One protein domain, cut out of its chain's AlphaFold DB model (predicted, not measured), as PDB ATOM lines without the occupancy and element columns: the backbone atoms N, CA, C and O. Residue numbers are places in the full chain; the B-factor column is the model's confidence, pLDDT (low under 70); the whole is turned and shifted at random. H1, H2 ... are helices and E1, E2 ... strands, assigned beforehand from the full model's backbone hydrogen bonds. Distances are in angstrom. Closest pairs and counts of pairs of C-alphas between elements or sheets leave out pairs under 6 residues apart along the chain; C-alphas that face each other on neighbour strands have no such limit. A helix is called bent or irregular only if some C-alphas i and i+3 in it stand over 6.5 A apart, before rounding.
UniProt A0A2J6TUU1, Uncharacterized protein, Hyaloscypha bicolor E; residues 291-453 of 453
ATOM      1  N   GLN A 291      58.364 -39.588 -10.110       86.94
ATOM      2  CA  GLN A 291      57.490 -38.597  -9.476       86.94
ATOM      3  C   GLN A 291      56.097 -39.167  -9.163       86.94
ATOM      4  O   GLN A 291      55.486 -38.787  -8.167       86.94
ATOM      5  N   SER A 292      55.597 -40.108  -9.971       81.62
ATOM      6  CA  SER A 292      54.296 -40.756  -9.753       81.62
ATOM      7  C   SER A 292      54.298 -41.642  -8.499       81.62
ATOM      8  O   SER A 292      53.320 -41.621  -7.762       81.62
ATOM      9  N   ILE A 293      55.394 -42.362  -8.209       82.81
ATOM     10  CA  ILE A 293      55.501 -43.247  -7.025       82.81
ATOM     11  C   ILE A 293      55.552 -42.498  -5.684       82.81
ATOM     12  O   ILE A 293      55.329 -43.098  -4.637       82.81
ATOM     13  N   LYS A 294      55.827 -41.187  -5.695       83.75
ATOM     14  CA  LYS A 294      55.751 -40.337  -4.491       83.75
ATOM     15  C   LYS A 294      54.310 -40.112  -4.021       83.75
ATOM     16  O   LYS A 294      54.085 -39.468  -2.998       83.75
ATOM     17  N   ARG A 295      53.338 -40.604  -4.790       78.12
ATOM     18  CA  ARG A 295      51.916 -40.584  -4.472       78.12
ATOM     19  C   ARG A 295      51.509 -41.959  -3.975       78.12
ATOM     20  O   ARG A 295      51.816 -42.961  -4.615       78.12
ATOM     21  N   VAL A 296      50.763 -41.995  -2.884       76.12
ATOM     22  CA  VAL A 296      50.089 -43.206  -2.420       76.12
ATOM     23  C   VAL A 296      48.595 -42.952  -2.433       76.12
ATOM     24  O   VAL A 296      48.132 -41.902  -1.997       76.12
ATOM     25  N   TRP A 297      47.853 -43.909  -2.976       72.31
ATOM     26  CA  TRP A 297      46.398 -43.896  -2.944       72.31
ATOM     27  C   TRP A 297      45.927 -44.246  -1.532       72.31
ATOM     28  O   TRP A 297      46.183 -45.349  -1.050       72.31
ATOM     29  N   SER A 298      45.283 -43.303  -0.851       71.88
ATOM     30  CA  SER A 298      44.755 -43.474   0.500       71.88
ATOM     31  C   SER A 298      43.405 -42.778   0.614       71.88
ATOM     32  O   SER A 298      43.279 -41.602   0.290       71.88
ATOM     33  N   SER A 299      42.386 -43.499   1.086       77.00
ATOM     34  CA  SER A 299      41.038 -42.959   1.336       77.00
ATOM     35  C   SER A 299      40.359 -42.289   0.128       77.00
ATOM     36  O   SER A 299      39.594 -41.348   0.299       77.00
ATOM     37  N   GLY A 300      40.616 -42.782  -1.090       73.06
ATOM     38  CA  GLY A 300      40.019 -42.229  -2.313       73.06
ATOM     39  C   GLY A 300      40.756 -41.017  -2.891       73.06
ATOM     40  O   GLY A 300      40.257 -40.395  -3.821       73.06
ATOM     41  N   GLU A 301      41.935 -40.675  -2.363       72.25
ATOM     42  CA  GLU A 301      42.764 -39.589  -2.880       72.25
ATOM     43  C   GLU A 301      44.241 -39.996  -2.955       72.25
ATOM     44  O   GLU A 301      44.718 -40.884  -2.244       72.25
ATOM     45  N   TYR A 302      45.007 -39.325  -3.819       69.62
ATOM     46  CA  TYR A 302      46.461 -39.465  -3.814       69.62
ATOM     47  C   TYR A 302      47.083 -38.520  -2.795       69.62
ATOM     48  O   TYR A 302      47.101 -37.305  -2.988       69.62
ATOM     49  N   VAL A 303      47.683 -39.098  -1.762       74.94
ATOM     50  CA  VAL A 303      48.438 -38.367  -0.750       74.94
ATOM     51  C   VAL A 303      49.921 -38.412  -1.107       74.94
ATOM     52  O   VAL A 303      50.452 -39.437  -1.548       74.94
ATOM     53  N   THR A 304      50.604 -37.281  -0.946       77.19
ATOM     54  CA  THR A 304      52.051 -37.181  -1.173       77.19
ATOM     55  C   THR A 304      52.784 -37.736   0.040       77.19
ATOM     56  O   THR A 304      52.523 -37.290   1.153       77.19
ATOM     57  N   THR A 305      53.688 -38.698  -0.147       71.00
ATOM     58  CA  THR A 305      54.268 -39.421   0.996       71.00
ATOM     59  C   THR A 305      55.526 -38.800   1.578       71.00
ATOM     60  O   THR A 305      55.692 -38.882   2.785       71.00
ATOM     61  N   ASN A 306      56.409 -38.193   0.770       66.94
ATOM     62  CA  ASN A 306      57.772 -37.885   1.240       66.94
ATOM     63  C   ASN A 306      58.412 -36.577   0.722       66.94
ATOM     64  O   ASN A 306      59.452 -36.181   1.239       66.94
ATOM     65  N   SER A 307      57.878 -35.910  -0.310       76.94
ATOM     66  CA  SER A 307      58.479 -34.693  -0.905       76.94
ATOM     67  C   SER A 307      57.513 -34.003  -1.873       76.94
ATOM     68  O   SER A 307      56.671 -34.705  -2.438       76.94
ATOM     69  N   PRO A 308      57.662 -32.690  -2.149       83.06
ATOM     70  CA  PRO A 308      56.897 -32.023  -3.198       83.06
ATOM     71  C   PRO A 308      57.023 -32.766  -4.533       83.06
ATOM     72  O   PRO A 308      58.086 -33.277  -4.906       83.06
ATOM     73  N   ILE A 309      55.891 -32.870  -5.224       84.19
ATOM     74  CA  ILE A 309      55.777 -33.581  -6.491       84.19
ATOM     75  C   ILE A 309      55.970 -32.586  -7.619       84.19
ATOM     76  O   ILE A 309      55.260 -31.586  -7.705       84.19
ATOM     77  N   ASP A 310      56.854 -32.933  -8.545       85.50
ATOM     78  CA  ASP A 310      56.931 -32.241  -9.819       85.50
ATOM     79  C   ASP A 310      55.795 -32.721 -10.741       85.50
ATOM     80  O   ASP A 310      55.842 -33.804 -11.338       85.50
ATOM     81  N   LEU A 311      54.731 -31.916 -10.824       82.12
ATOM     82  CA  LEU A 311      53.596 -32.171 -11.710       82.12
ATOM     83  C   LEU A 311      53.984 -32.052 -13.190       82.12
ATOM     84  O   LEU A 311      53.412 -32.768 -14.017       82.12
ATOM     85  N   ASN A 312      54.972 -31.216 -13.519       84.88
ATOM     86  CA  ASN A 312      55.438 -31.017 -14.889       84.88
ATOM     87  C   ASN A 312      56.174 -32.253 -15.399       84.88
ATOM     88  O   ASN A 312      55.951 -32.666 -16.536       84.88
ATOM     89  N   ALA A 313      56.977 -32.911 -14.565       85.25
ATOM     90  CA  ALA A 313      57.592 -34.193 -14.914       85.25
ATOM     91  C   ALA A 313      56.546 -35.296 -15.174       85.25
ATOM     92  O   ALA A 313      56.709 -36.124 -16.072       85.25
ATOM     93  N   ILE A 314      55.440 -35.309 -14.422       80.56
ATOM     94  CA  ILE A 314      54.359 -36.291 -14.609       80.56
ATOM     95  C   ILE A 314      53.570 -36.014 -15.887       80.56
ATOM     96  O   ILE A 314      53.251 -36.955 -16.617       80.56
ATOM     97  N   TRP A 315      53.299 -34.744 -16.186       83.25
ATOM     98  CA  TRP A 315      52.740 -34.357 -17.478       83.25
ATOM     99  C   TRP A 315      53.701 -34.730 -18.614       83.25
ATOM    100  O   TRP A 315      53.298 -35.418 -19.548       83.25
ATOM    101  N   SER A 316      54.985 -34.402 -18.494       83.31
ATOM    102  CA  SER A 316      56.005 -34.713 -19.502       83.31
ATOM    103  C   SER A 316      56.113 -36.210 -19.793       83.31
ATOM    104  O   SER A 316      56.294 -36.587 -20.948       83.31
ATOM    105  N   LYS A 317      55.937 -37.078 -18.784       87.56
ATOM    106  CA  LYS A 317      55.781 -38.528 -18.993       87.56
ATOM    107  C   LYS A 317      54.570 -38.837 -19.863       87.56
ATOM    108  O   LYS A 317      54.716 -39.565 -20.834       87.56
ATOM    109  N   ASN A 318      53.388 -38.328 -19.517       81.69
ATOM    110  CA  ASN A 318      52.173 -38.616 -20.284       81.69
ATOM    111  C   ASN A 318      52.296 -38.110 -21.731       81.69
ATOM    112  O   ASN A 318      51.912 -38.813 -22.658       81.69
ATOM    113  N   GLU A 319      52.897 -36.938 -21.937       83.00
ATOM    114  CA  GLU A 319      53.218 -36.429 -23.275       83.00
ATOM    115  C   GLU A 319      54.200 -37.344 -24.004       83.00
ATOM    116  O   GLU A 319      53.951 -37.698 -25.147       83.00
ATOM    117  N   ALA A 320      55.280 -37.789 -23.363       86.69
ATOM    118  CA  ALA A 320      56.245 -38.687 -23.992       86.69
ATOM    119  C   ALA A 320      55.612 -40.035 -24.390       86.69
ATOM    120  O   ALA A 320      55.816 -40.488 -25.511       86.69
ATOM    121  N   VAL A 321      54.792 -40.621 -23.505       82.31
ATOM    122  CA  VAL A 321      54.095 -41.907 -23.712       82.31
ATOM    123  C   VAL A 321      52.979 -41.820 -24.750       82.31
ATOM    124  O   VAL A 321      52.581 -42.849 -25.284       82.31
ATOM    125  N   HIS A 322      52.420 -40.639 -25.020       78.81
ATOM    126  CA  HIS A 322      51.288 -40.513 -25.943       78.81
ATOM    127  C   HIS A 322      51.610 -39.756 -27.235       78.81
ATOM    128  O   HIS A 322      50.972 -39.951 -28.270       78.81
ATOM    129  N   ARG A 323      52.593 -38.860 -27.179       80.06
ATOM    130  CA  ARG A 323      52.956 -37.938 -28.258       80.06
ATOM    131  C   ARG A 323      54.392 -38.101 -28.752       80.06
ATOM    132  O   ARG A 323      54.736 -37.457 -29.732       80.06
ATOM    133  N   GLY A 324      55.205 -38.954 -28.123       82.62
ATOM    134  CA  GLY A 324      56.569 -39.260 -28.573       82.62
ATOM    135  C   GLY A 324      56.725 -40.599 -29.307       82.62
ATOM    136  O   GLY A 324      57.723 -40.803 -29.994       82.62
ATOM    137  N   ASN A 325      55.758 -41.514 -29.187       85.62
ATOM    138  CA  ASN A 325      55.937 -42.923 -29.560       85.62
ATOM    139  C   ASN A 325      56.399 -43.144 -31.003       85.62
ATOM    140  O   ASN A 325      57.260 -43.984 -31.231       85.62
ATOM    141  N   TYR A 326      55.887 -42.372 -31.966       90.75
ATOM    142  CA  TYR A 326      56.268 -42.525 -33.368       90.75
ATOM    143  C   TYR A 326      57.767 -42.311 -33.588       90.75
ATOM    144  O   TYR A 326      58.396 -43.090 -34.296       90.75
ATOM    145  N   GLU A 327      58.348 -41.266 -32.990       90.44
ATOM    146  CA  GLU A 327      59.764 -40.933 -33.181       90.44
ATOM    147  C   GLU A 327      60.675 -41.935 -32.472       90.44
ATOM    148  O   GLU A 327      61.696 -42.331 -33.037       90.44
ATOM    149  N   ALA A 328      60.283 -42.396 -31.277       91.50
ATOM    150  CA  ALA A 328      60.965 -43.495 -30.597       91.50
ATOM    151  C   ALA A 328      60.913 -44.784 -31.428       91.50
ATOM    152  O   ALA A 328      61.951 -45.377 -31.714       91.50
ATOM    153  N   ASP A 329      59.731 -45.205 -31.871       90.44
ATOM    154  CA  ASP A 329      59.567 -46.450 -32.620       90.44
ATOM    155  C   ASP A 329      60.292 -46.387 -33.971       90.44
ATOM    156  O   ASP A 329      60.985 -47.330 -34.352       90.44
ATOM    157  N   LYS A 330      60.225 -45.243 -34.665       89.19
ATOM    158  CA  LYS A 330      61.025 -44.968 -35.867       89.19
ATOM    159  C   LYS A 330      62.521 -45.114 -35.589       89.19
ATOM    160  O   LYS A 330      63.210 -45.790 -36.353       89.19
ATOM    161  N   ALA A 331      63.020 -44.525 -34.501       90.31
ATOM    162  CA  ALA A 331      64.421 -44.638 -34.114       90.31
ATOM    163  C   ALA A 331      64.846 -46.098 -33.878       90.31
ATOM    164  O   ALA A 331      65.954 -46.476 -34.260       90.31
ATOM    165  N   LEU A 332      63.972 -46.951 -33.325       90.19
ATOM    166  CA  LEU A 332      64.260 -48.383 -33.166       90.19
ATOM    167  C   LEU A 332      64.468 -49.102 -34.510       90.19
ATOM    168  O   LEU A 332      65.333 -49.979 -34.602       90.19
ATOM    169  N   PHE A 333      63.712 -48.736 -35.551       87.38
ATOM    170  CA  PHE A 333      63.913 -49.267 -36.903       87.38
ATOM    171  C   PHE A 333      65.156 -48.683 -37.582       87.38
ATOM    172  O   PHE A 333      65.930 -49.439 -38.172       87.38
ATOM    173  N   ASP A 334      65.390 -47.371 -37.466       86.62
ATOM    174  CA  ASP A 334      66.565 -46.701 -38.044       86.62
ATOM    175  C   ASP A 334      67.875 -47.269 -37.462       86.62
ATOM    176  O   ASP A 334      68.845 -47.506 -38.188       86.62
ATOM    177  N   LEU A 335      67.878 -47.583 -36.162       87.69
ATOM    178  CA  LEU A 335      68.985 -48.243 -35.460       87.69
ATOM    179  C   LEU A 335      69.057 -49.755 -35.711       87.69
ATOM    180  O   LEU A 335      69.983 -50.412 -35.231       87.69
ATOM    181  N   LYS A 336      68.104 -50.323 -36.460       86.88
ATOM    182  CA  LYS A 336      67.982 -51.764 -36.722       86.88
ATOM    183  C   LYS A 336      67.930 -52.595 -35.431       86.88
ATOM    184  O   LYS A 336      68.444 -53.716 -35.407       86.88
ATOM    185  N   ILE A 337      67.358 -52.037 -34.362       86.94
ATOM    186  CA  ILE A 337      67.087 -52.752 -33.107       86.94
ATOM    187  C   ILE A 337      65.887 -53.672 -33.321       86.94
ATOM    188  O   ILE A 337      65.954 -54.855 -32.992       86.94
ATOM    189  N   LEU A 338      64.831 -53.146 -33.946       82.00
ATOM    190  CA  LEU A 338      63.744 -53.956 -34.485       82.00
ATOM    191  C   LEU A 338      64.176 -54.511 -35.848       82.00
ATOM    192  O   LEU A 338      64.689 -53.786 -36.706       82.00
ATOM    193  N   LYS A 339      64.020 -55.822 -36.031       71.56
ATOM    194  CA  LYS A 339      64.346 -56.546 -37.263       71.56
ATOM    195  C   LYS A 339      63.345 -57.679 -37.446       71.56
ATOM    196  O   LYS A 339      63.593 -58.774 -36.946       71.56
ATOM    197  N   LYS A 340      62.295 -57.447 -38.242       65.12
ATOM    198  CA  LYS A 340      61.499 -58.445 -38.990       65.12
ATOM    199  C   LYS A 340      60.360 -57.755 -39.748       65.12
ATOM    200  O   LYS A 340      59.885 -56.691 -39.357       65.12
ATOM    201  N   THR A 341      59.879 -58.408 -40.803       67.81
ATOM    202  CA  THR A 341      58.677 -58.022 -41.568       67.81
ATOM    203  C   THR A 341      57.421 -57.906 -40.698       67.81
ATOM    204  O   THR A 341      56.550 -57.099 -41.004       67.81
ATOM    205  N   THR A 342      57.327 -58.678 -39.609       75.88
ATOM    206  CA  THR A 342      56.189 -58.647 -38.675       75.88
ATOM    207  C   THR A 342      56.160 -57.374 -37.838       75.88
ATOM    208  O   THR A 342      55.141 -56.701 -37.814       75.88
ATOM    209  N   GLU A 343      57.288 -56.979 -37.240       84.56
ATOM    210  CA  GLU A 343      57.386 -55.749 -36.436       84.56
ATOM    211  C   GLU A 343      57.113 -54.511 -37.301       84.56
ATOM    212  O   GLU A 343      56.454 -53.565 -36.879       84.56
ATOM    213  N   GLN A 344      57.564 -54.542 -38.557       83.75
ATOM    214  CA  GLN A 344      57.264 -53.499 -39.531       83.75
ATOM    215  C   GLN A 344      55.770 -53.457 -39.897       83.75
ATOM    216  O   GLN A 344      55.205 -52.375 -40.045       83.75
ATOM    217  N   ALA A 345      55.112 -54.616 -40.014       85.56
ATOM    218  CA  ALA A 345      53.667 -54.683 -40.218       85.56
ATOM    219  C   ALA A 345      52.896 -54.141 -39.005       85.56
ATOM    220  O   ALA A 345      51.921 -53.417 -39.200       85.56
ATOM    221  N   ASP A 346      53.358 -54.415 -37.782       87.38
ATOM    222  CA  ASP A 346      52.778 -53.871 -36.551       87.38
ATOM    223  C   ASP A 346      52.951 -52.347 -36.477       87.38
ATOM    224  O   ASP A 346      51.999 -51.632 -36.162       87.38
ATOM    225  N   PHE A 347      54.116 -51.825 -36.871       88.81
ATOM    226  CA  PHE A 347      54.357 -50.384 -36.986       88.81
ATOM    227  C   PHE A 347      53.416 -49.731 -38.010       88.81
ATOM    228  O   PHE A 347      52.733 -48.750 -37.709       88.81
ATOM    229  N   TYR A 348      53.307 -50.301 -39.214       87.06
ATOM    230  CA  TYR A 348      52.383 -49.809 -40.241       87.06
ATOM    231  C   TYR A 348      50.928 -49.913 -39.803       87.06
ATOM    232  O   TYR A 348      50.125 -49.028 -40.098       87.06
ATOM    233  N   TYR A 349      50.578 -50.958 -39.062       87.25
ATOM    234  CA  TYR A 349      49.257 -51.098 -38.483       87.25
ATOM    235  C   TYR A 349      48.984 -50.021 -37.431       87.25
ATOM    236  O   TYR A 349      47.912 -49.418 -37.481       87.25
ATOM    237  N   ALA A 350      49.930 -49.743 -36.527       87.00
ATOM    238  CA  ALA A 350      49.793 -48.781 -35.432       87.00
ATOM    239  C   ALA A 350      49.749 -47.323 -35.915       87.00
ATOM    240  O   ALA A 350      48.932 -46.533 -35.436       87.00
ATOM    241  N   TYR A 351      50.547 -46.976 -36.925       88.06
ATOM    242  CA  TYR A 351      50.681 -45.595 -37.394       88.06
ATOM    243  C   TYR A 351      49.984 -45.313 -38.733       88.06
ATOM    244  O   TYR A 351      49.856 -44.153 -39.120       88.06
ATOM    245  N   GLN A 352      49.485 -46.344 -39.430       84.00
ATOM    246  CA  GLN A 352      48.920 -46.258 -40.791       84.00
ATOM    247  C   GLN A 352      49.863 -45.580 -41.791       84.00
ATOM    248  O   GLN A 352      49.424 -44.927 -42.738       84.00
ATOM    249  N   THR A 353      51.169 -45.754 -41.603       78.31
ATOM    250  CA  THR A 353      52.182 -45.286 -42.545       78.31
ATOM    251  C   THR A 353      52.588 -46.429 -43.472       78.31
ATOM    252  O   THR A 353      52.700 -47.570 -43.045       78.31
ATOM    253  N   ARG A 354      52.795 -46.152 -44.767       72.12
ATOM    254  CA  ARG A 354      53.319 -47.146 -45.735       72.12
ATOM    255  C   ARG A 354      54.850 -47.278 -45.690       72.12
ATOM    256  O   ARG A 354      55.434 -47.989 -46.501       72.12
ATOM    257  N   GLY A 355      55.481 -46.560 -44.769       73.88
ATOM    258  CA  GLY A 355      56.919 -46.422 -44.620       73.88
ATOM    259  C   GLY A 355      57.266 -45.769 -43.286       73.88
ATOM    260  O   GLY A 355      56.387 -45.355 -42.524       73.88
ATOM    261  N   ILE A 356      58.562 -45.700 -43.011       75.62
ATOM    262  CA  ILE A 356      59.121 -45.005 -41.856       75.62
ATOM    263  C   ILE A 356      59.581 -43.639 -42.367       75.62
ATOM    264  O   ILE A 356      60.531 -43.557 -43.143       75.62
ATOM    265  N   TYR A 357      58.854 -42.583 -42.006       79.25
ATOM    266  CA  TYR A 357      59.029 -41.245 -42.568       79.25
ATOM    267  C   TYR A 357      59.527 -40.278 -41.505       79.25
ATOM    268  O   TYR A 357      59.229 -40.429 -40.323       79.25
ATOM    269  N   ASP A 358      60.284 -39.269 -41.921       80.50
ATOM    270  CA  ASP A 358      60.584 -38.144 -41.046       80.50
ATOM    271  C   ASP A 358      59.394 -37.179 -41.052       80.50
ATOM    272  O   ASP A 358      59.155 -36.474 -42.030       80.50
ATOM    273  N   LEU A 359      58.605 -37.205 -39.978       83.88
ATOM    274  CA  LEU A 359      57.440 -36.336 -39.809       83.88
ATOM    275  C   LEU A 359      57.748 -35.099 -38.956       83.88
ATOM    276  O   LEU A 359      56.848 -34.289 -38.746       83.88
ATOM    277  N   SER A 360      58.996 -34.917 -38.503       79.38
ATOM    278  CA  SER A 360      59.400 -33.745 -37.709       79.38
ATOM    279  C   SER A 360      59.178 -32.427 -38.466       79.38
ATOM    280  O   SER A 360      58.821 -31.410 -37.878       79.38
ATOM    281  N   VAL A 361      59.277 -32.481 -39.796       79.69
ATOM    282  CA  VAL A 361      58.993 -31.385 -40.736       79.69
ATOM    283  C   VAL A 361      57.518 -30.969 -40.788       79.69
ATOM    284  O   VAL A 361      57.203 -29.898 -41.292       79.69
ATOM    285  N   CYS A 362      56.598 -31.792 -40.276       83.12
ATOM    286  CA  CYS A 362      55.170 -31.485 -40.228       83.12
ATOM    287  C   CYS A 362      54.595 -31.852 -38.847       83.12
ATOM    288  O   CYS A 362      54.011 -32.931 -38.678       83.12
ATOM    289  N   PRO A 363      54.698 -30.948 -37.850       84.81
ATOM    290  CA  PRO A 363      54.306 -31.223 -36.465       84.81
ATOM    291  C   PRO A 363      52.869 -31.734 -36.312       84.81
ATOM    292  O   PRO A 363      52.580 -32.578 -35.464       84.81
ATOM    293  N   LYS A 364      51.951 -31.269 -37.166       83.75
ATOM    294  CA  LYS A 364      50.547 -31.696 -37.155       83.75
ATOM    295  C   LYS A 364      50.368 -33.131 -37.666       83.75
ATOM    296  O   LYS A 364      49.558 -33.870 -37.108       83.75
ATOM    297  N   ALA A 365      51.130 -33.548 -38.681       84.56
ATOM    298  CA  ALA A 365      51.142 -34.936 -39.146       84.56
ATOM    299  C   ALA A 365      51.757 -35.863 -38.092       84.56
ATOM    300  O   ALA A 365      51.204 -36.928 -37.817       84.56
ATOM    301  N   LEU A 366      52.847 -35.422 -37.454       87.69
ATOM    302  CA  LEU A 366      53.477 -36.136 -36.348       87.69
ATOM    303  C   LEU A 366      52.512 -36.322 -35.167       87.69
ATOM    304  O   LEU A 366      52.334 -37.432 -34.671       87.69
ATOM    305  N   ALA A 367      51.828 -35.258 -34.740       84.94
ATOM    306  CA  ALA A 367      50.833 -35.338 -33.672       84.94
ATOM    307  C   ALA A 367      49.716 -36.340 -34.008       84.94
ATOM    308  O   ALA A 367      49.332 -37.154 -33.173       84.94
ATOM    309  N   LEU A 368      49.230 -36.321 -35.251       84.44
ATOM    310  CA  LEU A 368      48.191 -37.224 -35.742       84.44
ATOM    311  C   LEU A 368      48.585 -38.704 -35.683       84.44
ATOM    312  O   LEU A 368      47.803 -39.515 -35.179       84.44
ATOM    313  N   VAL A 369      49.778 -39.064 -36.169       88.69
ATOM    314  CA  VAL A 369      50.243 -40.460 -36.093       88.69
ATOM    315  C   VAL A 369      50.460 -40.894 -34.648       88.69
ATOM    316  O   VAL A 369      50.093 -42.011 -34.294       88.69
ATOM    317  N   ASN A 370      50.963 -40.002 -33.794       88.75
ATOM    318  CA  ASN A 370      51.162 -40.288 -32.380       88.75
ATOM    319  C   ASN A 370      49.846 -40.523 -31.628       88.75
ATOM    320  O   ASN A 370      49.737 -41.498 -30.882       88.75
ATOM    321  N   TYR A 371      48.823 -39.690 -31.862       85.00
ATOM    322  CA  TYR A 371      47.496 -39.920 -31.284       85.00
ATOM    323  C   TYR A 371      46.952 -41.284 -31.692       85.00
ATOM    324  O   TYR A 371      46.452 -42.027 -30.851       85.00
ATOM    325  N   ARG A 372      47.096 -41.658 -32.967       85.50
ATOM    326  CA  ARG A 372      46.647 -42.975 -33.417       85.50
ATOM    327  C   ARG A 372      47.436 -44.112 -32.769       85.50
ATOM    328  O   ARG A 372      46.810 -45.045 -32.274       85.50
ATOM    329  N   GLY A 373      48.766 -44.032 -32.753       86.88
ATOM    330  CA  GLY A 373      49.614 -45.040 -32.111       86.88
ATOM    331  C   GLY A 373      49.231 -45.247 -30.646       86.88
ATOM    332  O   GLY A 373      49.074 -46.377 -30.195       86.88
ATOM    333  N   THR A 374      48.948 -44.152 -29.938       84.12
ATOM    334  CA  THR A 374      48.422 -44.175 -28.569       84.12
ATOM    335  C   THR A 374      47.084 -44.886 -28.455       84.12
ATOM    336  O   THR A 374      46.927 -45.747 -27.595       84.12
ATOM    337  N   LEU A 375      46.115 -44.557 -29.312       81.19
ATOM    338  CA  LEU A 375      44.804 -45.205 -29.275       81.19
ATOM    339  C   LEU A 375      44.924 -46.714 -29.506       81.19
ATOM    340  O   LEU A 375      44.344 -47.480 -28.739       81.19
ATOM    341  N   ILE A 376      45.742 -47.133 -30.478       84.19
ATOM    342  CA  ILE A 376      46.029 -48.549 -30.746       84.19
ATOM    343  C   ILE A 376      46.652 -49.228 -29.523       84.19
ATOM    344  O   ILE A 376      46.196 -50.303 -29.133       84.19
ATOM    345  N   ALA A 377      47.646 -48.598 -28.889       81.12
ATOM    346  CA  ALA A 377      48.287 -49.121 -27.680       81.12
ATOM    347  C   ALA A 377      47.308 -49.239 -26.496       81.12
ATOM    348  O   ALA A 377      47.398 -50.175 -25.705       81.12
ATOM    349  N   CYS A 378      46.331 -48.335 -26.403       73.75
ATOM    350  CA  CYS A 378      45.248 -48.382 -25.421       73.75
ATOM    351  C   CYS A 378      44.099 -49.337 -25.807       73.75
ATOM    352  O   CYS A 378      43.081 -49.372 -25.119       73.75
ATOM    353  N   GLY A 379      44.225 -50.101 -26.899       72.25
ATOM    354  CA  GLY A 379      43.211 -51.057 -27.353       72.25
ATOM    355  C   GLY A 379      42.031 -50.435 -28.112       72.25
ATOM    356  O   GLY A 379      41.091 -51.155 -28.459       72.25
ATOM    357  N   PHE A 380      42.078 -49.135 -28.416       72.75
ATOM    358  CA  PHE A 380      41.122 -48.426 -29.275       72.75
ATOM    359  C   PHE A 380      41.538 -48.509 -30.747       72.75
ATOM    360  O   PHE A 380      42.716 -48.634 -31.061       72.75
ATOM    361  N   LEU A 381      40.571 -48.416 -31.668       73.69
ATOM    362  CA  LEU A 381      40.806 -48.540 -33.119       73.69
ATOM    363  C   LEU A 381      41.470 -49.870 -33.522       73.69
ATOM    364  O   LEU A 381      42.136 -49.975 -34.552       73.69
ATOM    365  N   THR A 382      41.308 -50.904 -32.692       78.00
ATOM    366  CA  THR A 382      41.765 -52.257 -32.995       78.00
ATOM    367  C   THR A 382      40.597 -53.127 -33.440       78.00
ATOM    368  O   THR A 382      39.442 -52.864 -33.105       78.00
ATOM    369  N   LYS A 383      40.885 -54.236 -34.133       71.38
ATOM    370  CA  LYS A 383      39.863 -55.252 -34.460       71.38
ATOM    371  C   LYS A 383      39.157 -55.853 -33.231       71.38
ATOM    372  O   LYS A 383      38.157 -56.541 -33.397       71.38
ATOM    373  N   TYR A 384      39.682 -55.616 -32.028       69.69
ATOM    374  CA  TYR A 384      39.153 -56.103 -30.755       69.69
ATOM    375  C   TYR A 384      38.516 -54.989 -29.909       69.69
ATOM    376  O   TYR A 384      38.140 -55.229 -28.765       69.69
ATOM    377  N   SER A 385      38.386 -53.767 -30.436       71.38
ATOM    378  CA  SER A 385      37.720 -52.673 -29.728       71.38
ATOM    379  C   SER A 385      36.211 -52.941 -29.635       71.38
ATOM    380  O   SER A 385      35.462 -52.659 -30.570       71.38
ATOM    381  N   HIS A 386      35.765 -53.477 -28.496       55.78
ATOM    382  CA  HIS A 386      34.358 -53.811 -28.241       55.78
ATOM    383  C   HIS A 386      33.439 -52.579 -28.124       55.78
ATOM    384  O   HIS A 386      32.256 -52.686 -28.434       55.78
ATOM    385  N   ASP A 387      33.997 -51.407 -27.799       62.16
ATOM    386  CA  ASP A 387      33.253 -50.160 -27.550       62.16
ATOM    387  C   ASP A 387      33.406 -49.105 -28.666       62.16
ATOM    388  O   ASP A 387      33.239 -47.912 -28.420       62.16
ATOM    389  N   SER A 388      33.754 -49.500 -29.901       66.19
ATOM    390  CA  SER A 388      33.852 -48.517 -30.996       66.19
ATOM    391  C   SER A 388      32.469 -47.958 -31.352       66.19
ATOM    392  O   SER A 388      31.596 -48.676 -31.850       66.19
ATOM    393  N   THR A 389      32.260 -46.665 -31.112       75.56
ATOM    394  CA  THR A 389      31.039 -45.986 -31.552       75.56
ATOM    395  C   THR A 389      31.071 -45.791 -33.070       75.56
ATOM    396  O   THR A 389      32.134 -45.778 -33.696       75.56
ATOM    397  N   GLU A 390      29.909 -45.596 -33.698       79.38
ATOM    398  CA  GLU A 390      29.850 -45.282 -35.135       79.38
ATOM    399  C   GLU A 390      30.643 -44.003 -35.467       79.38
ATOM    400  O   GLU A 390      31.303 -43.901 -36.500       79.38
ATOM    401  N   THR A 391      30.669 -43.049 -34.535       75.88
ATOM    402  CA  THR A 391      31.467 -41.824 -34.634       75.88
ATOM    403  C   THR A 391      32.974 -42.103 -34.662       75.88
ATOM    404  O   THR A 391      33.698 -41.444 -35.414       75.88
ATOM    405  N   ASP A 392      33.453 -43.098 -33.913       74.38
ATOM    406  CA  ASP A 392      34.872 -43.479 -33.895       74.38
ATOM    407  C   ASP A 392      35.289 -44.106 -35.231       74.38
ATOM    408  O   ASP A 392      36.321 -43.739 -35.790       74.38
ATOM    409  N   LYS A 393      34.440 -44.967 -35.809       79.06
ATOM    410  CA  LYS A 393      34.675 -45.586 -37.129       79.06
ATOM    411  C   LYS A 393      34.714 -44.556 -38.257       79.06
ATOM    412  O   LYS A 393      35.564 -44.633 -39.151       79.06
ATOM    413  N   VAL A 394      33.821 -43.562 -38.217       80.94
ATOM    414  CA  VAL A 394      33.823 -42.438 -39.168       80.94
ATOM    415  C   VAL A 394      35.092 -41.598 -39.010       80.94
ATOM    416  O   VAL A 394      35.706 -41.215 -40.009       80.94
ATOM    417  N   THR A 395      35.515 -41.335 -37.773       77.25
ATOM    418  CA  THR A 395      36.745 -40.583 -37.477       77.25
ATOM    419  C   THR A 395      37.984 -41.323 -37.979       77.25
ATOM    420  O   THR A 395      38.823 -40.717 -38.647       77.25
ATOM    421  N   GLU A 396      38.068 -42.635 -37.748       77.38
ATOM    422  CA  GLU A 396      39.158 -43.475 -38.250       77.38
ATOM    423  C   GLU A 396      39.185 -43.519 -39.782       77.38
ATOM    424  O   GLU A 396      40.247 -43.379 -40.389       77.38
ATOM    425  N   SER A 397      38.022 -43.641 -40.427       81.50
ATOM    426  CA  SER A 397      37.923 -43.646 -41.891       81.50
ATOM    427  C   SER A 397      38.404 -42.324 -42.498       81.50
ATOM    428  O   SER A 397      39.183 -42.331 -43.455       81.50
ATOM    429  N   LYS A 398      38.012 -41.184 -41.910       79.38
ATOM    430  CA  LYS A 398      38.475 -39.845 -42.321       79.38
ATOM    431  C   LYS A 398      39.972 -39.655 -42.094       79.38
ATOM    432  O   LYS A 398      40.656 -39.119 -42.969       79.38
ATOM    433  N   PHE A 399      40.486 -40.136 -40.963       81.25
ATOM    434  CA  PHE A 399      41.917 -40.135 -40.677       81.25
ATOM    435  C   PHE A 399      42.678 -40.944 -41.731       81.25
ATOM    436  O   PHE A 399      43.594 -40.426 -42.363       81.25
ATOM    437  N   LYS A 400      42.264 -42.192 -41.974       81.12
ATOM    438  CA  LYS A 400      42.914 -43.095 -42.929       81.12
ATOM    439  C   LYS A 400      42.891 -42.515 -44.339       81.12
ATOM    440  O   LYS A 400      43.893 -42.596 -45.045       81.12
ATOM    441  N   HIS A 401      41.775 -41.918 -44.752       81.81
ATOM    442  CA  HIS A 401      41.678 -41.241 -46.042       81.81
ATOM    443  C   HIS A 401      42.667 -40.068 -46.140       81.81
ATOM    444  O   HIS A 401      43.457 -40.012 -47.079       81.81
ATOM    445  N   SER A 402      42.686 -39.193 -45.131       79.94
ATOM    446  CA  SER A 402      43.571 -38.023 -45.096       79.94
ATOM    447  C   SER A 402      45.047 -38.427 -45.080       79.94
ATOM    448  O   SER A 402      45.839 -37.925 -45.870       79.94
ATOM    449  N   MET A 403      45.432 -39.393 -44.249       80.94
ATOM    450  CA  MET A 403      46.819 -39.851 -44.180       80.94
ATOM    451  C   MET A 403      47.265 -40.538 -45.473       80.94
ATOM    452  O   MET A 403      48.373 -40.283 -45.930       80.94
ATOM    453  N   ASN A 404      46.412 -41.338 -46.125       81.50
ATOM    454  CA  ASN A 404      46.752 -41.928 -47.426       81.50
ATOM    455  C   ASN A 404      46.982 -40.876 -48.522       81.50
ATOM    456  O   ASN A 404      47.769 -41.130 -49.431       81.50
ATOM    457  N   LEU A 405      46.315 -39.720 -48.439       81.31
ATOM    458  CA  LEU A 405      46.506 -38.617 -49.380       81.31
ATOM    459  C   LEU A 405      47.851 -37.906 -49.161       81.31
ATOM    460  O   LEU A 405      48.542 -37.585 -50.125       81.31
ATOM    461  N   TRP A 406      48.236 -37.684 -47.901       81.44
ATOM    462  CA  TRP A 406      49.365 -36.812 -47.554       81.44
ATOM    463  C   TRP A 406      50.679 -37.541 -47.251       81.44
ATOM    464  O   TRP A 406      51.750 -36.994 -47.505       81.44
ATOM    465  N   LEU A 407      50.640 -38.790 -46.782       77.25
ATOM    466  CA  LEU A 407      51.849 -39.574 -46.495       77.25
ATOM    467  C   LEU A 407      52.783 -39.743 -47.701       77.25
ATOM    468  O   LEU A 407      53.989 -39.592 -47.511       77.25
ATOM    469  N   PRO A 408      52.295 -40.004 -48.934       78.50
ATOM    470  CA  PRO A 408      53.171 -40.061 -50.102       78.50
ATOM    471  C   PRO A 408      53.903 -38.735 -50.354       78.50
ATOM    472  O   PRO A 408      55.078 -38.733 -50.715       78.50
ATOM    473  N   ILE A 409      53.240 -37.605 -50.100       78.25
ATOM    474  CA  ILE A 409      53.827 -36.270 -50.261       78.25
ATOM    475  C   ILE A 409      54.950 -36.080 -49.240       78.25
ATOM    476  O   ILE A 409      56.061 -35.709 -49.616       78.25
ATOM    477  N   PHE A 410      54.704 -36.441 -47.979       75.25
ATOM    478  CA  PHE A 410      55.715 -36.374 -46.927       75.25
ATOM    479  C   PHE A 410      56.903 -37.314 -47.168       75.25
ATOM    480  O   PHE A 410      58.044 -36.966 -46.884       75.25
ATOM    481  N   SER A 411      56.650 -38.477 -47.770       67.50
ATOM    482  CA  SER A 411      57.684 -39.463 -48.091       67.50
ATOM    483  C   SER A 411      58.650 -39.043 -49.194       67.50
ATOM    484  O   SER A 411      59.749 -39.581 -49.283       67.50
ATOM    485  N   SER A 412      58.251 -38.089 -50.037       72.56
ATOM    486  CA  SER A 412      59.057 -37.651 -51.176       72.56
ATOM    487  C   SER A 412      60.241 -36.761 -50.785       72.56
ATOM    488  O   SER A 412      61.048 -36.428 -51.648       72.56
ATOM    489  N   GLY A 413      60.326 -36.319 -49.521       67.19
ATOM    490  CA  GLY A 413      61.321 -35.343 -49.054       67.19
ATOM    491  C   GLY A 413      61.140 -33.928 -49.628       67.19
ATOM    492  O   GLY A 413      61.735 -32.986 -49.122       67.19
ATOM    493  N   ASN A 414      60.270 -33.759 -50.628       67.88
ATOM    494  CA  ASN A 414      59.979 -32.506 -51.321       67.88
ATOM    495  C   ASN A 414      58.715 -31.839 -50.760       67.88
ATOM    496  O   ASN A 414      57.774 -31.512 -51.501       67.88
ATOM    497  N   ILE A 415      58.674 -31.679 -49.436       76.44
ATOM    498  CA  ILE A 415      57.671 -30.837 -48.784       76.44
ATOM    499  C   ILE A 415      58.167 -29.402 -48.907       76.44
ATOM    500  O   ILE A 415      58.979 -28.934 -48.114       76.44
ATOM    501  N   ASP A 416      57.702 -28.715 -49.941       82.06
ATOM    502  CA  ASP A 416      57.785 -27.263 -49.960       82.06
ATOM    503  C   ASP A 416      56.802 -26.671 -48.936       82.06
ATOM    504  O   ASP A 416      55.866 -27.320 -48.451       82.06
ATOM    505  N   ARG A 417      57.034 -25.402 -48.602       82.44
ATOM    506  CA  ARG A 417      56.200 -24.649 -47.667       82.44
ATOM    507  C   ARG A 417      54.727 -24.625 -48.094       82.44
ATOM    508  O   ARG A 417      53.849 -24.681 -47.244       82.44
ATOM    509  N   GLU A 418      54.451 -24.594 -49.396       85.62
ATOM    510  CA  GLU A 418      53.088 -24.555 -49.931       85.62
ATOM    511  C   GLU A 418      52.309 -25.839 -49.609       85.62
ATOM    512  O   GLU A 418      51.172 -25.777 -49.134       85.62
ATOM    513  N   LYS A 419      52.929 -27.012 -49.783       84.12
ATOM    514  CA  LYS A 419      52.343 -28.307 -49.406       84.12
ATOM    515  C   LYS A 419      52.148 -28.429 -47.902       84.12
ATOM    516  O   LYS A 419      51.137 -28.991 -47.476       84.12
ATOM    517  N   GLN A 420      53.076 -27.902 -47.101       82.31
ATOM    518  CA  GLN A 420      52.914 -27.856 -45.650       82.31
ATOM    519  C   GLN A 420      51.710 -26.986 -45.261       82.31
ATOM    520  O   GLN A 420      50.822 -27.449 -44.546       82.31
ATOM    521  N   GLU A 421      51.610 -25.770 -45.796       84.62
ATOM    522  CA  GLU A 421      50.485 -24.865 -45.542       84.62
ATOM    523  C   GLU A 421      49.152 -25.439 -46.057       84.62
ATOM    524  O   GLU A 421      48.096 -25.221 -45.458       84.62
ATOM    525  N   ALA A 422      49.165 -26.188 -47.162       86.06
ATOM    526  CA  ALA A 422      47.986 -26.879 -47.680       86.06
ATOM    527  C   ALA A 422      47.536 -28.026 -46.755       86.06
ATOM    528  O   ALA A 422      46.335 -28.192 -46.520       86.06
ATOM    529  N   PHE A 423      48.481 -28.779 -46.184       84.19
ATOM    530  CA  PHE A 423      48.188 -29.784 -45.161       84.19
ATOM    531  C   PHE A 423      47.623 -29.141 -43.890       84.19
ATOM    532  O   PHE A 423      46.620 -29.603 -43.342       84.19
ATOM    533  N   GLU A 424      48.232 -28.051 -43.424       82.75
ATOM    534  CA  GLU A 424      47.815 -27.356 -42.208       82.75
ATOM    535  C   GLU A 424      46.408 -26.764 -42.331       82.75
ATOM    536  O   GLU A 424      45.614 -26.898 -41.392       82.75
ATOM    537  N   ARG A 425      46.067 -26.206 -43.503       85.06
ATOM    538  CA  ARG A 425      44.735 -25.663 -43.826       85.06
ATOM    539  C   ARG A 425      43.669 -26.724 -44.091       85.06
ATOM    540  O   ARG A 425      42.487 -26.387 -44.171       85.06
ATOM    541  N   ASN A 426      44.040 -27.996 -44.228       84.75
ATOM    542  CA  ASN A 426      43.077 -29.051 -44.502       84.75
ATOM    543  C   ASN A 426      42.142 -29.256 -43.294       84.75
ATOM    544  O   ASN A 426      42.530 -29.755 -42.235       84.75
ATOM    545  N   THR A 427      40.875 -28.878 -43.466       82.69
ATOM    546  CA  THR A 427      39.857 -28.920 -42.409       82.69
ATOM    547  C   THR A 427      39.535 -30.341 -41.959       82.69
ATOM    548  O   THR A 427      39.265 -30.554 -40.777       82.69
ATOM    549  N   ALA A 428      39.623 -31.334 -42.851       78.50
ATOM    550  CA  ALA A 428      39.431 -32.737 -42.490       78.50
ATOM    551  C   ALA A 428      40.538 -33.226 -41.545       78.50
ATOM    552  O   ALA A 428      40.247 -33.910 -40.566       78.50
ATOM    553  N   ILE A 429      41.784 -32.802 -41.778       79.88
ATOM    554  CA  ILE A 429      42.936 -33.103 -40.915       79.88
ATOM    555  C   ILE A 429      42.782 -32.432 -39.551       79.88
ATOM    556  O   ILE A 429      42.988 -33.093 -38.535       79.88
ATOM    557  N   SER A 430      42.387 -31.154 -39.505       83.31
ATOM    558  CA  SER A 430      42.082 -30.470 -38.236       83.31
ATOM    559  C   SER A 430      40.987 -31.201 -37.460       83.31
ATOM    560  O   SER A 430      41.178 -31.526 -36.294       83.31
ATOM    561  N   THR A 431      39.890 -31.555 -38.137       81.69
ATOM    562  CA  THR A 431      38.748 -32.249 -37.523       81.69
ATOM    563  C   THR A 431      39.152 -33.622 -36.983       81.69
ATOM    564  O   THR A 431      38.814 -33.975 -35.856       81.69
ATOM    565  N   SER A 432      39.905 -34.408 -37.761       78.88
ATOM    566  CA  SER A 432      40.434 -35.700 -37.314       78.88
ATOM    567  C   SER A 432      41.431 -35.543 -36.165       78.88
ATOM    568  O   SER A 432      41.417 -36.359 -35.251       78.88
ATOM    569  N   SER A 433      42.268 -34.503 -36.175       81.62
ATOM    570  CA  SER A 433      43.224 -34.227 -35.098       81.62
ATOM    571  C   SER A 433      42.520 -33.892 -33.791       81.62
ATOM    572  O   SER A 433      42.836 -34.488 -32.767       81.62
ATOM    573  N   GLU A 434      41.523 -33.010 -33.829       85.38
ATOM    574  CA  GLU A 434      40.711 -32.657 -32.664       85.38
ATOM    575  C   GLU A 434      39.923 -33.855 -32.136       85.38
ATOM    576  O   GLU A 434      39.888 -34.079 -30.927       85.38
ATOM    577  N   ALA A 435      39.336 -34.665 -33.022       80.56
ATOM    578  CA  ALA A 435      38.604 -35.862 -32.629       80.56
ATOM    579  C   ALA A 435      39.521 -36.904 -31.969       80.56
ATOM    580  O   ALA A 435      39.200 -37.397 -30.889       80.56
ATOM    581  N   LEU A 436      40.680 -37.203 -32.567       80.38
ATOM    582  CA  LEU A 436      41.656 -38.135 -31.993       80.38
ATOM    583  C   LEU A 436      42.213 -37.610 -30.671       80.38
ATOM    584  O   LEU A 436      42.244 -38.359 -29.700       80.38
ATOM    585  N   LYS A 437      42.562 -36.321 -30.608       84.44
ATOM    586  CA  LYS A 437      42.986 -35.661 -29.372       84.44
ATOM    587  C   LYS A 437      41.917 -35.791 -28.294       84.44
ATOM    588  O   LYS A 437      42.251 -36.174 -27.186       84.44
ATOM    589  N   ARG A 438      40.641 -35.547 -28.612       84.06
ATOM    590  CA  ARG A 438      39.535 -35.697 -27.657       84.06
ATOM    591  C   ARG A 438      39.428 -37.128 -27.137       84.06
ATOM    592  O   ARG A 438      39.276 -37.309 -25.940       84.06
ATOM    593  N   ILE A 439      39.529 -38.137 -28.006       76.44
ATOM    594  CA  ILE A 439      39.486 -39.549 -27.584       76.44
ATOM    595  C   ILE A 439      40.702 -39.878 -26.709       76.44
ATOM    596  O   ILE A 439      40.557 -40.550 -25.689       76.44
ATOM    597  N   THR A 440      41.895 -39.392 -27.066       74.31
ATOM    598  CA  THR A 440      43.102 -39.549 -26.246       74.31
ATOM    599  C   THR A 440      42.941 -38.857 -24.892       74.31
ATOM    600  O   THR A 440      43.189 -39.491 -23.874       74.31
ATOM    601  N   ASP A 441      42.465 -37.614 -24.854       80.69
ATOM    602  CA  ASP A 441      42.234 -36.845 -23.628       80.69
ATOM    603  C   ASP A 441      41.156 -37.506 -22.754       80.69
ATOM    604  O   ASP A 441      41.330 -37.608 -21.542       80.69
ATOM    605  N   ASP A 442      40.084 -38.037 -23.350       78.19
ATOM    606  CA  ASP A 442      39.062 -38.824 -22.653       78.19
ATOM    607  C   ASP A 442      39.627 -40.142 -22.121       78.19
ATOM    608  O   ASP A 442      39.269 -40.563 -21.025       78.19
ATOM    609  N   THR A 443      40.525 -40.794 -22.862       69.44
ATOM    610  CA  THR A 443      41.212 -42.015 -22.417       69.44
ATOM    611  C   THR A 443      42.122 -41.705 -21.236       69.44
ATOM    612  O   THR A 443      42.015 -42.348 -20.195       69.44
ATOM    613  N   VAL A 444      42.935 -40.653 -21.341       69.44
ATOM    614  CA  VAL A 444      43.773 -40.140 -20.253       69.44
ATOM    615  C   VAL A 444      42.911 -39.752 -19.057       69.44
ATOM    616  O   VAL A 444      43.277 -40.052 -17.925       69.44
ATOM    617  N   LYS A 445      41.750 -39.129 -19.275       76.56
ATOM    618  CA  LYS A 445      40.800 -38.776 -18.219       76.56
ATOM    619  C   LYS A 445      40.172 -40.009 -17.578       76.56
ATOM    620  O   LYS A 445      40.063 -40.022 -16.364       76.56
ATOM    621  N   LYS A 446      39.782 -41.036 -18.339       68.88
ATOM    622  CA  LYS A 446      39.234 -42.299 -17.810       68.88
ATOM    623  C   LYS A 446      40.278 -43.067 -17.013       68.88
ATOM    624  O   LYS A 446      39.974 -43.522 -15.919       68.88
ATOM    625  N   GLU A 447      41.505 -43.155 -17.516       60.41
ATOM    626  CA  GLU A 447      42.637 -43.712 -16.774       60.41
ATOM    627  C   GLU A 447      42.941 -42.872 -15.531       60.41
ATOM    628  O   GLU A 447      43.164 -43.414 -14.453       60.41
ATOM    629  N   ARG A 448      42.838 -41.540 -15.625       62.06
ATOM    630  CA  ARG A 448      42.887 -40.649 -14.465       62.06
ATOM    631  C   ARG A 448      41.723 -40.920 -13.511       62.06
ATOM    632  O   ARG A 448      41.936 -40.921 -12.321       62.06
ATOM    633  N   THR A 449      40.507 -41.188 -13.954       66.75
ATOM    634  CA  THR A 449      39.424 -41.545 -13.028       66.75
ATOM    635  C   THR A 449      39.669 -42.910 -12.394       66.75
ATOM    636  O   THR A 449      39.481 -43.026 -11.205       66.75
ATOM    637  N   ARG A 450      40.166 -43.915 -13.126       55.62
ATOM    638  CA  ARG A 450      40.521 -45.231 -12.557       55.62
ATOM    639  C   ARG A 450      41.656 -45.162 -11.537       55.62
ATOM    640  O   ARG A 450      41.716 -45.979 -10.629       55.62
ATOM    641  N   MET A 451      42.591 -44.239 -11.744       46.38
ATOM    642  CA  MET A 451      43.715 -44.008 -10.842       46.38
ATOM    643  C   MET A 451      43.326 -43.109  -9.660       46.38
ATOM    644  O   MET A 451      43.792 -43.353  -8.556       46.38
ATOM    645  N   PHE A 452      42.539 -42.051  -9.905       51.28
ATOM    646  CA  PHE A 452      42.287 -40.923  -8.995       51.28
ATOM    647  C   PHE A 452      40.842 -40.833  -8.461       51.28
ATOM    648  O   PHE A 452      40.520 -39.842  -7.806       51.28
ATOM    649  N   GLY A 453      39.968 -41.797  -8.746       47.47
ATOM    650  CA  GLY A 453      38.596 -41.894  -8.235       47.47
ATOM    651  C   GLY A 453      38.271 -43.330  -7.864       47.47
ATOM    652  O   GLY A 453      37.456 -43.498  -6.932       47.47
TER     653      GLY A 453
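Overview. This is residues 291 to 453 of the 453 residues of an uncharacterized protein of Hyaloscypha bicolor E (UniProt A0A2J6TUU1). Crossed helices gather round H4, which sits in the middle with H1, H2, H3 and H7 packed on it, while H1 and H7 reach toward one end, where a small strand hairpin, E1 and E2, makes the tip. At the other end H5 crosses H7 near its beginning, with H6 close by; residues 445 to 450 of H7 stand free. The printed part has 163 residues, mostly helix, in the order E1 E2 H1 H2 H3 H4 H5 H6 H7, and the two strands are antiparallel. It is only just compact, close to loose, with a radius of gyration of the C-alphas of 18.0 A and spans of 55 by 39 by 33 A.

Arrangement. Look first at the hairpin of E1, residues 295 to 298, and E2, residues 301 to 304: N 296 and O 303 are 2.9 A apart, and N 303 and O 296 2.8 A, both within hydrogen-bond range. The closest C-alphas of E2 and H7, residues 427 to 452, are those of Glu 301 and Phe 452, 6.3 A apart. The hub is H4, residues 363 to 377; it touches H7 at Leu 368 and Ser 433, C-alphas 5.8 A apart, at a steep tilt of 44 degrees, the same way. H1, residues 311 to 323, touches H4 with residues 321 to 323 alone, closest at Arg 323 and Asn 370, C-alphas 5.1 A apart, about perpendicular at 87 degrees. H2, residues 325 to 334, touches H4 at Tyr 326 and Asn 370, C-alphas 5.7 A apart. H3, residues 341 to 351, touches H4 at Ala 350 and Gly 373, C-alphas 5.0 A apart. H5, residues 390 to 411, touches H7 at Phe 399 and Ser 432, C-alphas 5.8 A apart, at a steep tilt of 58 degrees, opposite ways. H6, residues 417 to 424, is close but not clearly touching H5, with the C-alphas of Trp 406 and Phe 423 7.5 A apart. Every O i to N i+4 pair is within hydrogen-bond range in H1, H2, H3, H4, H6 and H7; in H5 16 of 18 are.

Along the chain. Find C-alpha 295, where E1 begins, at (51.916, -40.584, -4.472). H4 runs 20.8 A from C-alpha 363 at (54.306, -31.223, -36.465). H5 covers 31.2 A with a kink of 35 degrees near residue 405, and is irregular, but only just: C-alphas 405 and 408 are 6.9 A apart. H7 covers 35.6 A and ends at C-alpha 452 at (42.287, -40.923, -8.995).

Size, cuts and confidence. The C-alphas of Ser 299 and Asn 414, the two farthest apart, are 56.9 A apart. The printed part has no cut, and its long links are H3 to H4 and H4 to H5. Look for pLDDT under 70 at 21 residues, among them 446 to 453.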